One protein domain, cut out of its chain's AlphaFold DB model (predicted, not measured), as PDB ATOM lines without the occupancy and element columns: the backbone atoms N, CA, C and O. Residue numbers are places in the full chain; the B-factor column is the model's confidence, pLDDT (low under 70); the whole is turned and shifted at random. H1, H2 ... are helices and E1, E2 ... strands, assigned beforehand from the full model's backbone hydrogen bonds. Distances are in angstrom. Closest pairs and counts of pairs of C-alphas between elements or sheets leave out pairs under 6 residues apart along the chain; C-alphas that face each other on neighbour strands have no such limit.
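What this domain is: This is residues 2 to 127 of the 379 residues of an uncharacterized protein of Verrucomicrobia bacterium (UniProt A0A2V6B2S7). With little regular structure, the model is mostly loops round a small core: the hairpin of E1 and E2 with one short helix, H1, near it. Residues 7 to 12 and 106 to 120 stick out. The printed part has 126 residues, 22 of them in named elements, in the order E1, E2, H1; the class is mixed. It is loose, with a radius of gyration of the C-alphas of 17.4 A and spans of 47 by 44 by 37 A.

How they stand to each other: E1, residues 22 to 27, and E2, residues 30 to 36, form an antiparallel hairpin at 150 degrees; N 25 and O 33 are 2.8 A apart, within hydrogen-bond range. H1, residues 63 to 71, has its closest C-alpha to E1 at Ala 68, 6.4 A from that of Val 23. In H1 every O i to N i+4 pair is within hydrogen-bond range.

Where its parts are: E1, 17.0 A long, begins at C-alpha 22 (44.811, 35.263, 164.501). E2 measures 18.2 A. H1, 12.5 A, ends at C-alpha 71 (40.233, 32.332, 155.278).

The domain as a whole: The printed part has no cut. The link E2 to H1 is long. Residues 2 to 19, 39 to 56 and 105 to 109 have pLDDT under 70.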
ATOM      1  N   PRO A   2      60.366  63.673 158.636       31.66
ATOM      2  CA  PRO A   2      59.734  62.470 159.177       31.66
ATOM      3  C   PRO A   2      60.812  61.398 159.429       31.66
ATOM      4  O   PRO A   2      61.838  61.412 158.740       31.66
ATOM      5  N   PRO A   3      60.643  60.510 160.425       36.59
ATOM      6  CA  PRO A   3      61.626  59.472 160.696       36.59
ATOM      7  C   PRO A   3      61.838  58.615 159.441       36.59
ATOM      8  O   PRO A   3      60.884  58.186 158.799       36.59
ATOM      9  N   VAL A   4      63.107  58.371 159.104       46.88
ATOM     10  CA  VAL A   4      63.553  57.554 157.955       46.88
ATOM     11  C   VAL A   4      63.183  56.067 158.133       46.88
ATOM     12  O   VAL A   4      63.298  55.271 157.206       46.88
ATOM     13  N   TYR A   5      62.682  55.698 159.315       41.50
ATOM     14  CA  TYR A   5      62.299  54.343 159.695       41.50
ATOM     15  C   TYR A   5      60.843  54.315 160.173       41.50
ATOM     16  O   TYR A   5      60.415  55.251 160.856       41.50
ATOM     17  N   PRO A   6      60.075  53.256 159.850       40.12
ATOM     18  CA  PRO A   6      58.710  53.116 160.333       40.12
ATOM     19  C   PRO A   6      58.712  53.049 161.863       40.12
ATOM     20  O   PRO A   6      59.212  52.097 162.456       40.12
ATOM     21  N   GLN A   7      58.154  54.074 162.510       34.19
ATOM     22  CA  GLN A   7      57.817  53.997 163.924       34.19
ATOM     23  C   GLN A   7      56.521  53.201 164.051       34.19
ATOM     24  O   GLN A   7      55.478  53.643 163.562       34.19
ATOM     25  N   ILE A   8      56.580  52.046 164.715       34.31
ATOM     26  CA  ILE A   8      55.376  51.398 165.233       34.31
ATOM     27  C   ILE A   8      54.782  52.386 166.238       34.31
ATOM     28  O   ILE A   8      55.379  52.663 167.276       34.31
ATOM     29  N   LYS A   9      53.645  52.989 165.889       33.41
ATOM     30  CA  LYS A   9      52.876  53.818 166.814       33.41
ATOM     31  C   LYS A   9      51.818  52.920 167.443       33.41
ATOM     32  O   LYS A   9      50.949  52.457 166.703       33.41
ATOM     33  N   PRO A  10      51.866  52.666 168.760       36.62
ATOM     34  CA  PRO A  10      50.745  52.051 169.450       36.62
ATOM     35  C   PRO A  10      49.487  52.878 169.172       36.62
ATOM     36  O   PRO A  10      49.497  54.102 169.334       36.62
ATOM     37  N   VAL A  11      48.419  52.230 168.712       40.56
ATOM     38  CA  VAL A  11      47.115  52.883 168.592       40.56
ATOM     39  C   VAL A  11      46.519  52.905 169.993       40.56
ATOM     40  O   VAL A  11      46.152  51.864 170.531       40.56
ATOM     41  N   ILE A  12      46.480  54.086 170.613       37.03
ATOM     42  CA  ILE A  12      45.876  54.260 171.939       37.03
ATOM     43  C   ILE A  12      44.416  53.797 171.863       37.03
ATOM     44  O   ILE A  12      43.650  54.304 171.047       37.03
ATOM     45  N   GLY A  13      44.052  52.825 172.702       39.38
ATOM     46  CA  GLY A  13      42.705  52.255 172.761       39.38
ATOM     47  C   GLY A  13      42.410  51.132 171.763       39.38
ATOM     48  O   GLY A  13      41.301  50.612 171.778       39.38
ATOM     49  N   ALA A  14      43.374  50.709 170.937       42.84
ATOM     50  CA  ALA A  14      43.270  49.417 170.265       42.84
ATOM     51  C   ALA A  14      43.595  48.331 171.293       42.84
ATOM     52  O   ALA A  14      44.764  48.048 171.562       42.84
ATOM     53  N   SER A  15      42.563  47.782 171.927       44.06
ATOM     54  CA  SER A  15      42.751  46.620 172.780       44.06
ATOM     55  C   SER A  15      43.127  45.425 171.904       44.06
ATOM     56  O   SER A  15      42.420  45.097 170.951       44.06
ATOM     57  N   LEU A  16      44.266  44.796 172.195       51.09
ATOM     58  CA  LEU A  16      44.520  43.412 171.802       51.09
ATOM     59  C   LEU A  16      43.805  42.554 172.849       51.09
ATOM     60  O   LEU A  16      44.440  41.971 173.726       51.09
ATOM     61  N   ASP A  17      42.474  42.595 172.817       54.19
ATOM     62  CA  ASP A  17      41.632  41.697 173.596       54.19
ATOM     63  C   ASP A  17      42.056  40.279 173.196       54.19
ATOM     64  O   ASP A  17      42.183  40.005 172.003       54.19
ATOM     65  N   GLY A  18      42.398  39.419 174.159       57.47
ATOM     66  CA  GLY A  18      43.057  38.117 173.947       57.47
ATOM     67  C   GLY A  18      42.232  37.064 173.191       57.47
ATOM     68  O   GLY A  18      42.404  35.875 173.446       57.47
ATOM     69  N   SER A  19      41.337  37.494 172.304       69.06
ATOM     70  CA  SER A  19      40.480  36.699 171.438       69.06
ATOM     71  C   SER A  19      41.296  35.793 170.509       69.06
ATOM     72  O   SER A  19      42.276  36.251 169.902       69.06
ATOM     73  N   PRO A  20      40.891  34.522 170.334       77.81
ATOM     74  CA  PRO A  20      41.302  33.710 169.197       77.81
ATOM     75  C   PRO A  20      40.905  34.384 167.868       77.81
ATOM     76  O   PRO A  20      40.133  35.339 167.848       77.81
ATOM     77  N   GLY A  21      41.465  33.914 166.747       82.38
ATOM     78  CA  GLY A  21      41.159  34.461 165.411       82.38
ATOM     79  C   GLY A  21      42.355  35.017 164.634       82.38
ATOM     80  O   GLY A  21      42.199  35.487 163.508       82.38
ATOM     81  N   GLY A  22      43.563  34.947 165.198       88.94
ATOM     82  CA  GLY A  22      44.811  35.263 164.501       88.94
ATOM     83  C   GLY A  22      45.501  34.013 163.952       88.94
ATOM     84  O   GLY A  22      46.000  33.203 164.727       88.94
ATOM     85  N   VAL A  23      45.612  33.878 162.628       92.56
ATOM     86  CA  VAL A  23      46.323  32.758 161.981       92.56
ATOM     87  C   VAL A  23      47.359  33.242 160.956       92.56
ATOM     88  O   VAL A  23      47.113  34.198 160.216       92.56
ATOM     89  N   PRO A  24      48.548  32.617 160.869       94.25
ATOM     90  CA  PRO A  24      49.564  32.998 159.891       94.25
ATOM     91  C   PRO A  24      49.217  32.501 158.482       94.25
ATOM     92  O   PRO A  24      48.620  31.442 158.318       94.25
ATOM     93  N   LEU A  25      49.662  33.212 157.449       94.44
ATOM     94  CA  LEU A  25      49.493  32.818 156.049       94.44
ATOM     95  C   LEU A  25      50.844  32.428 155.451       94.44
ATOM     96  O   LEU A  25      51.799  33.207 155.513       94.44
ATOM     97  N   TYR A  26      50.917  31.251 154.831       94.50
ATOM     98  CA  TYR A  26      52.128  30.712 154.216       94.50
ATOM     99  C   TYR A  26      51.969  30.491 152.711       94.50
ATOM    100  O   TYR A  26      50.937  30.032 152.231       94.50
ATOM    101  N   LYS A  27      53.034  30.772 151.954       92.12
ATOM    102  CA  LYS A  27      53.183  30.385 150.541       92.12
ATOM    103  C   LYS A  27      54.550  29.745 150.359       92.12
ATOM    104  O   LYS A  27      55.550  30.329 150.765       92.12
ATOM    105  N   ASN A  28      54.606  28.554 149.761       90.62
ATOM    106  CA  ASN A  28      55.861  27.829 149.505       90.62
ATOM    107  C   ASN A  28      56.765  27.705 150.754       90.62
ATOM    108  O   ASN A  28      57.980  27.863 150.672       90.62
ATOM    109  N   GLY A  29      56.163  27.487 151.929       87.25
ATOM    110  CA  GLY A  29      56.885  27.372 153.202       87.25
ATOM    111  C   GLY A  29      57.361  28.694 153.821       87.25
ATOM    112  O   GLY A  29      57.954  28.666 154.895       87.25
ATOM    113  N   GLN A  30      57.077  29.848 153.209       88.12
ATOM    114  CA  GLN A  30      57.424  31.168 153.745       88.12
ATOM    115  C   GLN A  30      56.207  31.870 154.350       88.12
ATOM    116  O   GLN A  30      55.128  31.852 153.755       88.12
ATOM    117  N   LEU A  31      56.392  32.512 155.508       88.44
ATOM    118  CA  LEU A  31      55.385  33.375 156.127       88.44
ATOM    119  C   LEU A  31      55.199  34.624 155.255       88.44
ATOM    120  O   LEU A  31      56.135  35.402 155.084       88.44
ATOM    121  N   VAL A  32      53.998  34.818 154.711       88.69
ATOM    122  CA  VAL A  32      53.675  35.930 153.796       88.69
ATOM    123  C   VAL A  32      52.667  36.922 154.370       88.69
ATOM    124  O   VAL A  32      52.397  37.949 153.750       88.69
ATOM    125  N   GLY A  33      52.104  36.633 155.541       88.75
ATOM    126  CA  GLY A  33      51.166  37.518 156.216       88.75
ATOM    127  C   GLY A  33      50.482  36.844 157.397       88.75
ATOM    128  O   GLY A  33      50.872  35.759 157.823       88.75
ATOM    129  N   GLY A  34      49.441  37.494 157.898       91.31
ATOM    130  CA  GLY A  34      48.524  36.944 158.884       91.31
ATOM    131  C   GLY A  34      47.101  37.374 158.555       91.31
ATOM    132  O   GLY A  34      46.897  38.410 157.918       91.31
ATOM    133  N   LEU A  35      46.143  36.560 158.969       90.25
ATOM    134  CA  LEU A  35      44.724  36.867 158.961       90.25
ATOM    135  C   LEU A  35      44.277  37.024 160.413       90.25
ATOM    136  O   LEU A  35      44.603  36.183 161.245       90.25
ATOM    137  N   GLY A  36      43.571  38.114 160.698       88.44
ATOM    138  CA  GLY A  36      42.938  38.365 161.987       88.44
ATOM    139  C   GLY A  36      41.441  38.527 161.785       88.44
ATOM    140  O   GLY A  36      41.029  39.301 160.919       88.44
ATOM    141  N   VAL A  37      40.649  37.808 162.569       82.81
ATOM    142  CA  VAL A  37      39.193  37.932 162.617       82.81
ATOM    143  C   VAL A  37      38.794  38.359 164.021       82.81
ATOM    144  O   VAL A  37      39.381  37.908 164.997       82.81
ATOM    145  N   THR A  38      37.838  39.282 164.103       75.44
ATOM    146  CA  THR A  38      37.163  39.636 165.349       75.44
ATOM    147  C   THR A  38      35.718  40.011 165.038       75.44
ATOM    148  O   THR A  38      35.490  40.796 164.110       75.44
ATOM    149  N   GLY A  39      34.741  39.482 165.777       65.69
ATOM    150  CA  GLY A  39      33.342  39.659 165.379       65.69
ATOM    151  C   GLY A  39      32.273  39.517 166.459       65.69
ATOM    152  O   GLY A  39      31.272  40.229 166.369       65.69
ATOM    153  N   ASP A  40      32.455  38.685 167.484       61.00
ATOM    154  CA  ASP A  40      31.324  38.182 168.290       61.00
ATOM    155  C   ASP A  40      31.235  38.676 169.754       61.00
ATOM    156  O   ASP A  40      30.200  38.493 170.396       61.00
ATOM    157  N   GLY A  41      32.249  39.369 170.279       53.06
ATOM    158  CA  GLY A  41      32.266  39.807 171.686       53.06
ATOM    159  C   GLY A  41      31.233  40.881 172.095       53.06
ATOM    160  O   GLY A  41      30.921  41.818 171.353       53.06
ATOM    161  N   VAL A  42      30.751  40.769 173.339       50.38
ATOM    162  CA  VAL A  42      29.893  41.738 174.051       50.38
ATOM    163  C   VAL A  42      30.697  43.013 174.382       50.38
ATOM    164  O   VAL A  42      31.862  42.901 174.772       50.38
ATOM    165  N   PRO A  43      30.120  44.233 174.291       47.09
ATOM    166  CA  PRO A  43      30.785  45.446 174.763       47.09
ATOM    167  C   PRO A  43      31.151  45.307 176.247       47.09
ATOM    168  O   PRO A  43      30.301  45.018 177.087       47.09
ATOM    169  N   GLY A  44      32.424  45.497 176.562       47.25
ATOM    170  CA  GLY A  44      32.966  45.511 177.910       47.25
ATOM    171  C   GLY A  44      32.425  46.647 178.773       47.25
ATOM    172  O   GLY A  44      31.752  47.559 178.291       47.25
ATOM    173  N   PRO A  45      32.732  46.620 180.082       42.69
ATOM    174  CA  PRO A  45      32.236  47.596 181.057       42.69
ATOM    175  C   PRO A  45      32.715  49.035 180.790       42.69
ATOM    176  O   PRO A  45      32.191  49.975 181.385       42.69
ATOM    177  N   ILE A  46      33.687  49.222 179.890       48.28
ATOM    178  CA  ILE A  46      34.089  50.523 179.354       48.28
ATOM    179  C   ILE A  46      33.413  50.692 177.992       48.28
ATOM    180  O   ILE A  46      33.665  49.917 177.071       48.28
ATOM    181  N   VAL A  47      32.587  51.731 177.847       46.66
ATOM    182  CA  VAL A  47      31.958  52.097 176.568       46.66
ATOM    183  C   VAL A  47      33.044  52.231 175.490       46.66
ATOM    184  O   VAL A  47      33.836  53.169 175.526       46.66
ATOM    185  N   GLY A  48      33.085  51.282 174.547       48.34
ATOM    186  CA  GLY A  48      34.052  51.245 173.440       48.34
ATOM    187  C   GLY A  48      35.167  50.188 173.526       48.34
ATOM    188  O   GLY A  48      35.952  50.110 172.588       48.34
ATOM    189  N   PHE A  49      35.234  49.370 174.583       43.84
ATOM    190  CA  PHE A  49      36.166  48.230 174.716       43.84
ATOM    191  C   PHE A  49      35.383  46.917 174.845       43.84
ATOM    192  O   PHE A  49      34.226  46.978 175.251       43.84
ATOM    193  N   ARG A  50      35.952  45.748 174.508       52.44
ATOM    194  CA  ARG A  50      35.296  44.441 174.737       52.44
ATOM    195  C   ARG A  50      35.468  43.960 176.183       52.44
ATOM    196  O   ARG A  50      36.222  44.537 176.966       52.44
ATOM    197  N   ALA A  51      34.693  42.942 176.558       52.81
ATOM    198  CA  ALA A  51      34.673  42.336 177.892       52.81
ATOM    199  C   ALA A  51      35.659  41.161 178.055       52.81
ATOM    200  O   ALA A  51      35.539  40.414 179.026       52.81
ATOM    201  N   GLU A  52      36.591  40.939 177.123       55.06
ATOM    202  CA  GLU A  52      37.537  39.829 177.241       55.06
ATOM    203  C   GLU A  52      38.746  40.235 178.091       55.06
ATOM    204  O   GLU A  52      39.465  41.184 177.790       55.06
ATOM    205  N   ASN A  53      38.987  39.504 179.180       54.97
ATOM    206  CA  ASN A  53      40.181  39.697 179.992       54.97
ATOM    207  C   ASN A  53      41.403  39.135 179.231       54.97
ATOM    208  O   ASN A  53      41.493  37.913 179.093       54.97
ATOM    209  N   PRO A  54      42.375  39.964 178.794       54.69
ATOM    210  CA  PRO A  54      43.530  39.502 178.016       54.69
ATOM    211  C   PRO A  54      44.483  38.595 178.813       54.69
ATOM    212  O   PRO A  54      45.415  38.027 178.248       54.69
ATOM    213  N   PHE A  55      44.272  38.457 180.124       53.94
ATOM    214  CA  PHE A  55      45.074  37.620 181.013       53.94
ATOM    215  C   PHE A  55      44.469  36.231 181.264       53.94
ATOM    216  O   PHE A  55      45.072  35.429 181.976       53.94
ATOM    217  N   ILE A  56      43.298  35.926 180.694       61.72
ATOM    218  CA  ILE A  56      42.656  34.614 180.823       61.72
ATOM    219  C   ILE A  56      42.809  33.849 179.511       61.72
ATOM    220  O   ILE A  56      42.452  34.334 178.443       61.72
ATOM    221  N   PHE A  57      43.327  32.625 179.602       71.44
ATOM    222  CA  PHE A  57      43.396  31.723 178.458       71.44
ATOM    223  C   PHE A  57      41.986  31.330 178.002       71.44
ATOM    224  O   PHE A  57      41.219  30.760 178.783       71.44
ATOM    225  N   ILE A  58      41.663  31.593 176.736       73.88
ATOM    226  CA  ILE A  58      40.403  31.162 176.129       73.88
ATOM    227  C   ILE A  58      40.546  29.697 175.716       73.88
ATOM    228  O   ILE A  58      41.276  29.347 174.790       73.88
ATOM    229  N   SER A  59      39.870  28.824 176.460       75.69
ATOM    230  CA  SER A  59      39.794  27.395 176.169       75.69
ATOM    231  C   SER A  59      38.553  27.078 175.341       75.69
ATOM    232  O   SER A  59      37.477  27.578 175.655       75.69
ATOM    233  N   GLY A  60      38.661  26.149 174.397       82.50
ATOM    234  CA  GLY A  60      37.520  25.717 173.577       82.50
ATOM    235  C   GLY A  60      37.606  26.208 172.135       82.50
ATOM    236  O   GLY A  60      38.584  26.849 171.765       82.50
ATOM    237  N   SER A  61      36.645  25.793 171.318       83.75
ATOM    238  CA  SER A  61      36.467  26.310 169.962       83.75
ATOM    239  C   SER A  61      35.885  27.720 170.004       83.75
ATOM    240  O   SER A  61      35.121  28.035 170.917       83.75
ATOM    241  N   ASP A  62      36.172  28.510 168.982       85.31
ATOM    242  CA  ASP A  62      35.847  29.925 168.883       85.31
ATOM    243  C   ASP A  62      35.420  30.283 167.447       85.31
ATOM    244  O   ASP A  62      35.944  29.731 166.472       85.31
ATOM    245  N   THR A  63      34.436  31.176 167.308       85.31
ATOM    246  CA  THR A  63      33.866  31.530 165.997       85.31
ATOM    247  C   THR A  63      34.842  32.358 165.167       85.31
ATOM    248  O   THR A  63      34.970  32.126 163.962       85.31
ATOM    249  N   ASP A  64      35.549  33.302 165.791       85.44
ATOM    250  CA  ASP A  64      36.547  34.124 165.113       85.44
ATOM    251  C   ASP A  64      37.716  33.242 164.636       85.44
ATOM    252  O   ASP A  64      38.212  33.408 163.517       85.44
ATOM    253  N   GLU A  65      38.095  32.225 165.419       88.94
ATOM    254  CA  GLU A  65      39.076  31.213 165.011       88.94
ATOM    255  C   GLU A  65      38.605  30.330 163.842       88.94
ATOM    256  O   GLU A  65      39.379  30.113 162.907       88.94
ATOM    257  N   ASP A  66      37.356  29.853 163.832       90.06
ATOM    258  CA  ASP A  66      36.792  29.096 162.698       90.06
ATOM    259  C   ASP A  66      36.803  29.930 161.402       90.06
ATOM    260  O   ASP A  66      37.321  29.496 160.366       90.06
ATOM    261  N   VAL A  67      36.331  31.178 161.462       88.56
ATOM    262  CA  VAL A  67      36.330  32.085 160.302       88.56
ATOM    263  C   VAL A  67      37.759  32.377 159.826       88.56
ATOM    264  O   VAL A  67      38.018  32.406 158.616       88.56
ATOM    265  N   ALA A  68      38.712  32.543 160.747       91.12
ATOM    266  CA  ALA A  68      40.120  32.712 160.400       91.12
ATOM    267  C   ALA A  68      40.680  31.465 159.693       91.12
ATOM    268  O   ALA A  68      41.369  31.583 158.676       91.12
ATOM    269  N   LEU A  69      40.341  30.262 160.162       92.25
ATOM    270  CA  LEU A  69      40.736  29.005 159.521       92.25
ATOM    271  C   LEU A  69      40.121  28.845 158.124       92.25
ATOM    272  O   LEU A  69      40.811  28.390 157.206       92.25
ATOM    273  N   ALA A  70      38.873  29.272 157.920       90.56
ATOM    274  CA  ALA A  70      38.252  29.287 156.597       90.56
ATOM    275  C   ALA A  70      39.023  30.198 155.623       90.56
ATOM    276  O   ALA A  70      39.299  29.805 154.486       90.56
ATOM    277  N   GLY A  71      39.434  31.391 156.072       89.38
ATOM    278  CA  GLY A  71      40.233  32.332 155.278       89.38
ATOM    279  C   GLY A  71      41.694  31.911 155.066       89.38
ATOM    280  O   GLY A  71      42.326  32.341 154.100       89.38
ATOM    281  N   GLN A  72      42.234  31.044 155.926       93.19
ATOM    282  CA  GLN A  72      43.578  30.474 155.786       93.19
ATOM    283  C   GLN A  72      43.660  29.387 154.702       93.19
ATOM    284  O   GLN A  72      44.759  28.978 154.320       93.19
ATOM    285  N   ASN A  73      42.529  28.892 154.195       90.12
ATOM    286  CA  ASN A  73      42.515  27.812 153.215       90.12
ATOM    287  C   ASN A  73      43.435  28.111 152.006       90.12
ATOM    288  O   ASN A  73      43.429  29.206 151.447       90.12
ATOM    289  N   GLY A  74      44.283  27.144 151.635       90.38
ATOM    290  CA  GLY A  74      45.311  27.312 150.594       90.38
ATOM    291  C   GLY A  74      46.589  28.044 151.036       90.38
ATOM    292  O   GLY A  74      47.556  28.085 150.277       90.38
ATOM    293  N   TYR A  75      46.627  28.565 152.267       94.06
ATOM    294  CA  TYR A  75      47.756  29.281 152.875       94.06
ATOM    295  C   TYR A  75      48.163  28.717 154.243       94.06
ATOM    296  O   TYR A  75      48.787  29.407 155.051       94.06
ATOM    297  N   VAL A  76      47.799  27.467 154.520       93.12
ATOM    298  CA  VAL A  76      48.098  26.809 155.793       93.12
ATOM    299  C   VAL A  76      49.612  26.621 155.986       93.12
ATOM    300  O   VAL A  76      50.328  26.319 155.023       93.12
ATOM    301  N   PRO A  77      50.139  26.784 157.213       94.50
ATOM    302  CA  PRO A  77      51.516  26.407 157.520       94.50
ATOM    303  C   PRO A  77      51.742  24.902 157.320       94.50
ATOM    304  O   PRO A  77      50.827  24.088 157.444       94.50
ATOM    305  N   SER A  78      52.995  24.513 157.067       93.44
ATOM    306  CA  SER A  78      53.382  23.099 157.099       93.44
ATOM    307  C   SER A  78      53.132  22.511 158.492       93.44
ATOM    308  O   SER A  78      53.437  23.149 159.501       93.44
ATOM    309  N   SER A  79      52.653  21.267 158.558       92.00
ATOM    310  CA  SER A  79      52.420  20.573 159.831       92.00
ATOM    311  C   SER A  79      53.680  20.485 160.698       92.00
ATOM    312  O   SER A  79      53.574  20.461 161.920       92.00
ATOM    313  N   GLY A  80      54.872  20.499 160.090       89.50
ATOM    314  CA  GLY A  80      56.156  20.469 160.793       89.50
ATOM    315  C   GLY A  80      56.502  21.748 161.566       89.50
ATOM    316  O   GLY A  80      57.334  21.695 162.466       89.50
ATOM    317  N   ILE A  81      55.858  22.882 161.267       87.81
ATOM    318  CA  ILE A  81      56.136  24.181 161.913       87.81
ATOM    319  C   ILE A  81      54.981  24.674 162.794       87.81
ATOM    320  O   ILE A  81      54.986  25.821 163.235       87.81
ATOM    321  N   LEU A  82      53.983  23.824 163.044       91.31
ATOM    322  CA  LEU A  82      52.881  24.151 163.941       91.31
ATOM    323  C   LEU A  82      53.359  24.261 165.389       91.31
ATOM    324  O   LEU A  82      54.185  23.467 165.846       91.31
ATOM    325  N   ALA A  83      52.758  25.194 166.134       88.75
ATOM    326  CA  ALA A  83      53.003  25.361 167.566       88.75
ATOM    327  C   ALA A  83      52.730  24.072 168.359       88.75
ATOM    328  O   ALA A  83      53.410  23.804 169.344       88.75
ATOM    329  N   THR A  84      51.840  23.203 167.864       91.19
ATOM    330  CA  THR A  84      51.567  21.879 168.442       91.19
ATOM    331  C   THR A  84      52.778  20.953 168.478       91.19
ATOM    332  O   THR A  84      52.727  19.948 169.179       91.19
ATOM    333  N   ASN A  85      53.865  21.250 167.765       89.50
ATOM    334  CA  ASN A  85      55.121  20.504 167.871       89.50
ATOM    335  C   ASN A  85      56.029  21.008 169.006       89.50
ATOM    336  O   ASN A  85      57.060  20.398 169.279       89.50
ATOM    337  N   VAL A  86      55.659  22.105 169.669       85.56
ATOM    338  CA  VAL A  86      56.415  22.724 170.759       85.56
ATOM    339  C   VAL A  86      55.816  22.313 172.099       85.56
ATOM    340  O   VAL A  86      54.601  22.353 172.299       85.56
ATOM    341  N   PHE A  87      56.689  21.947 173.038       84.62
ATOM    342  CA  PHE A  87      56.329  21.655 174.421       84.62
ATOM    343  C   PHE A  87      57.087  22.587 175.361       84.62
ATOM    344  O   PHE A  87      58.309  22.700 175.275       84.62
ATOM    345  N   ILE A  88      56.373  23.215 176.290       76.81
ATOM    346  CA  ILE A  88      56.936  24.030 177.367       76.81
ATOM    347  C   ILE A  88      56.651  23.294 178.672       76.81
ATOM    348  O   ILE A  88      55.495  23.083 179.024       76.81
ATOM    349  N   ASN A  89      57.696  22.848 179.377       76.69
ATOM    350  CA  ASN A  89      57.566  22.036 180.598       76.69
ATOM    351  C   ASN A  89      56.670  20.789 180.421       76.69
ATOM    352  O   ASN A  89      55.923  20.415 181.319       76.69
ATOM    353  N   GLY A  90      56.712  20.162 179.240       84.56
ATOM    354  CA  GLY A  90      55.866  19.011 178.903       84.56
ATOM    355  C   GLY A  90      54.434  19.361 178.483       84.56
ATOM    356  O   GLY A  90      53.694  18.472 178.071       84.56
ATOM    357  N   ILE A  91      54.047  20.640 178.516       84.50
ATOM    358  CA  ILE A  91      52.746  21.126 178.047       84.50
ATOM    359  C   ILE A  91      52.868  21.502 176.574       84.50
ATOM    360  O   ILE A  91      53.694  22.336 176.204       84.50
ATOM    361  N   ARG A  92      52.050  20.882 175.723       88.12
ATOM    362  CA  ARG A  92      52.000  21.192 174.291       88.12
ATOM    363  C   ARG A  92      51.409  22.586 174.077       88.12
ATOM    364  O   ARG A  92      50.345  22.880 174.615       88.12
ATOM    365  N   VAL A  93      52.059  23.410 173.260       89.12
ATOM    366  CA  VAL A  93      51.529  24.727 172.882       89.12
ATOM    367  C   VAL A  93      50.415  24.535 171.841       89.12
ATOM    368  O   VAL A  93      50.653  23.874 170.826       89.12
ATOM    369  N   PRO A  94      49.193  25.052 172.061       87.88
ATOM    370  CA  PRO A  94      48.126  24.949 171.071       87.88
ATOM    371  C   PRO A  94      48.447  25.799 169.835       87.88
ATOM    372  O   PRO A  94      49.116  26.826 169.929       87.88
ATOM    373  N   TYR A  95      47.975  25.355 168.667       90.38
ATOM    374  CA  TYR A  95      47.985  26.171 167.450       90.38
ATOM    375  C   TYR A  95      46.627  26.841 167.241       90.38
ATOM    376  O   TYR A  95      46.560  28.059 167.160       90.38
ATOM    377  N   VAL A  96      45.579  26.020 167.203       90.56
ATOM    378  CA  VAL A  96      44.160  26.388 167.206       90.56
ATOM    379  C   VAL A  96      43.399  25.322 167.988       90.56
ATOM    380  O   VAL A  96      43.937  24.227 168.198       90.56
ATOM    381  N   ASN A  97      42.169  25.611 168.399       88.69
ATOM    382  CA  ASN A  97      41.297  24.634 169.055       88.69
ATOM    383  C   ASN A  97      39.943  24.444 168.338       88.69
ATOM    384  O   ASN A  97      39.151  23.577 168.706       88.69
ATOM    385  N   SER A  98      39.712  25.215 167.277       88.81
ATOM    386  CA  SER A  98      38.573  25.137 166.366       88.81
ATOM    387  C   SER A  98      38.906  24.324 165.118       88.81
ATOM    388  O   SER A  98      40.067  24.124 164.752       88.81
ATOM    389  N   SER A  99      37.864  23.868 164.431       86.88
ATOM    390  CA  SER A  99      37.959  23.226 163.123       86.88
ATOM    391  C   SER A  99      37.000  23.904 162.165       86.88
ATOM    392  O   SER A  99      35.854  24.136 162.540       86.88
ATOM    393  N   THR A 100      37.435  24.125 160.929       85.38
ATOM    394  CA  THR A 100      36.584  24.707 159.891       85.38
ATOM    395  C   THR A 100      36.137  23.659 158.880       85.38
ATOM    396  O   THR A 100      36.901  22.756 158.522       85.38
ATOM    397  N   VAL A 101      34.903  23.786 158.386       81.19
ATOM    398  CA  VAL A 101      34.397  22.991 157.259       81.19
ATOM    399  C   VAL A 101      34.280  23.897 156.044       81.19
ATOM    400  O   VAL A 101      33.372  24.717 155.930       81.19
ATOM    401  N   PHE A 102      35.195  23.720 155.099       72.81
ATOM    402  CA  PHE A 102      35.181  24.475 153.855       72.81
ATOM    403  C   PHE A 102      34.333  23.757 152.797       72.81
ATOM    404  O   PHE A 102      34.736  22.716 152.279       72.81
ATOM    405  N   SER A 103      33.159  24.307 152.470       70.44
ATOM    406  CA  SER A 103      32.264  23.717 151.461       70.44
ATOM    407  C   SER A 103      32.480  24.268 150.049       70.44
ATOM    408  O   SER A 103      32.323  23.519 149.090       70.44
ATOM    409  N   GLN A 104      32.783  25.562 149.897       70.88
ATOM    410  CA  GLN A 104      33.013  26.207 148.599       70.88
ATOM    411  C   GLN A 104      33.663  27.584 148.774       70.88
ATOM    412  O   GLN A 104      33.396  28.283 149.752       70.88
ATOM    413  N   THR A 105      34.457  28.007 147.791       66.62
ATOM    414  CA  THR A 105      34.955  29.385 147.717       66.62
ATOM    415  C   THR A 105      33.796  30.310 147.369       66.62
ATOM    416  O   THR A 105      33.269  30.254 146.259       66.62
ATOM    417  N   ILE A 106      33.386  31.160 148.306       65.75
ATOM    418  CA  ILE A 106      32.376  32.188 148.047       65.75
ATOM    419  C   ILE A 106      33.072  33.384 147.386       65.75
ATOM    420  O   ILE A 106      34.157  33.791 147.807       65.75
ATOM    421  N   SER A 107      32.461  33.961 146.350       64.25
ATOM    422  CA  SER A 107      32.885  35.261 145.826       64.25
ATOM    423  C   SER A 107      32.719  36.331 146.909       64.25
ATOM    424  O   SER A 107      31.698  36.363 147.591       64.25
ATOM    425  N   LEU A 108      33.704  37.222 147.059       66.06
ATOM    426  CA  LEU A 108      33.596  38.386 147.945       66.06
ATOM    427  C   LEU A 108      32.298  39.155 147.647       66.06
ATOM    428  O   LEU A 108      32.084  39.611 146.523       66.06
ATOM    429  N   HIS A 109      31.442  39.302 148.658       67.38
ATOM    430  CA  HIS A 109      30.247  40.135 148.584       67.38
ATOM    431  C   HIS A 109      30.561  41.520 149.157       67.38
ATOM    432  O   HIS A 109      30.957  41.640 150.313       67.38
ATOM    433  N   GLY A 110      30.366  42.565 148.352       73.12
ATOM    434  CA  GLY A 110      30.573  43.960 148.752       73.12
ATOM    435  C   GLY A 110      31.644  44.679 147.931       73.12
ATOM    436  O   GLY A 110      32.363  44.074 147.141       73.12
ATOM    437  N   ASN A 111      31.728  45.997 148.110       80.62
ATOM    438  CA  ASN A 111      32.757  46.835 147.495       80.62
ATOM    439  C   ASN A 111      33.809  47.191 148.546       80.62
ATOM    440  O   ASN A 111      33.451  47.540 149.671       80.62
ATOM    441  N   ALA A 112      35.091  47.145 148.174       80.00
ATOM    442  CA  ALA A 112      36.141  47.700 149.021       80.00
ATOM    443  C   ALA A 112      35.868  49.193 149.261       80.00
ATOM    444  O   ALA A 112      35.531  49.923 148.325       80.00
ATOM    445  N   ASP A 113      36.025  49.649 150.504       81.12
ATOM    446  CA  ASP A 113      35.994  51.076 150.811       81.12
ATOM    447  C   ASP A 113      37.115  51.765 150.023       81.12
ATOM    448  O   ASP A 113      38.277  51.360 150.094       81.12
ATOM    449  N   SER A 114      36.786  52.810 149.262       87.06
ATOM    450  CA  SER A 114      37.758  53.519 148.423       87.06
ATOM    451  C   SER A 114      38.886  54.170 149.230       87.06
ATOM    452  O   SER A 114      39.954  54.438 148.679       87.06
ATOM    453  N   ARG A 115      38.688  54.381 150.538       86.56
ATOM    454  CA  ARG A 115      39.721  54.850 151.476       86.56
ATOM    455  C   ARG A 115      40.725  53.756 151.852       86.56
ATOM    456  O   ARG A 115      41.837  54.080 152.259       86.56
ATOM    457  N   TYR A 116      40.355  52.485 151.693       80.56
ATOM    458  CA  TYR A 116      41.154  51.309 152.048       80.56
ATOM    459  C   TYR A 116      41.149  50.281 150.905       80.56
ATOM    460  O   TYR A 116      40.637  49.169 151.061       80.56
ATOM    461  N   PRO A 117      41.707  50.631 149.733       84.94
ATOM    462  CA  PRO A 117      41.713  49.729 148.595       84.94
ATOM    463  C   PRO A 117      42.502  48.453 148.911       84.94
ATOM    464  O   PRO A 117      43.576  48.500 149.522       84.94
ATOM    465  N   ILE A 118      41.996  47.313 148.433       83.19
ATOM    466  CA  ILE A 118      42.729  46.044 148.467       83.19
ATOM    467  C   ILE A 118      44.028  46.233 147.684       83.19
ATOM    468  O   ILE A 118      44.022  46.650 146.525       83.19
ATOM    469  N   ARG A 119      45.158  45.929 148.321       86.25
ATOM    470  CA  ARG A 119      46.485  46.110 147.734       86.25
ATOM    471  C   ARG A 119      47.402  44.944 148.063       86.25
ATOM    472  O   ARG A 119      47.260  44.308 149.103       86.25
ATOM    473  N   ALA A 120      48.364  44.696 147.180       85.19
ATOM    474  CA  ALA A 120      49.430  43.740 147.442       85.19
ATOM    475  C   ALA A 120      50.286  44.183 148.640       85.19
ATOM    476  O   ALA A 120      50.415  45.383 148.917       85.19
ATOM    477  N   ALA A 121      50.901  43.208 149.315       80.75
ATOM    478  CA  ALA A 121      51.905  43.486 150.331       80.75
ATOM    479  C   ALA A 121      53.035  44.337 149.714       80.75
ATOM    480  O   ALA A 121      53.483  44.037 148.601       80.75
ATOM    481  N   PRO A 122      53.485  45.408 150.391       82.19
ATOM    482  CA  PRO A 122      54.615  46.185 149.907       82.19
ATOM    483  C   PRO A 122      55.878  45.318 149.879       82.19
ATOM    484  O   PRO A 122      56.013  44.370 150.654       82.19
ATOM    485  N   ALA A 123      56.822  45.666 149.002       83.62
ATOM    486  CA  ALA A 123      58.137  45.041 149.026       83.62
ATOM    487  C   ALA A 123      58.785  45.226 150.416       83.62
ATOM    488  O   ALA A 123      58.608  46.287 151.029       83.62
ATOM    489  N   PRO A 124      59.541  44.230 150.918       78.94
ATOM    490  CA  PRO A 124      60.275  44.377 152.164       78.94
ATOM    491  C   PRO A 124      61.200  45.594 152.122       78.94
ATOM    492  O   PRO A 124      61.799  45.906 151.091       78.94
ATOM    493  N   PHE A 125      61.354  46.264 153.263       84.25
ATOM    494  CA  PHE A 125      62.333  47.335 153.384       84.25
ATOM    495  C   PHE A 125      63.749  46.769 153.201       84.25
ATOM    496  O   PHE A 125      64.146  45.830 153.898       84.25
ATOM    497  N   ALA A 126      64.516  47.347 152.276       89.75
ATOM    498  CA  ALA A 126      65.875  46.915 151.966       89.75
ATOM    499  C   ALA A 126      66.868  47.423 153.027       89.75
ATOM    500  O   ALA A 126      67.564  48.419 152.827       89.75
ATOM    501  N   TYR A 127      66.910  46.754 154.182       93.44
ATOM    502  CA  TYR A 127      67.892  47.060 155.224       93.44
ATOM    503  C   TYR A 127      69.328  46.871 154.701       93.44
ATOM    504  O   TYR A 127      69.588  45.871 154.025       93.44
TER     505      TYR A 127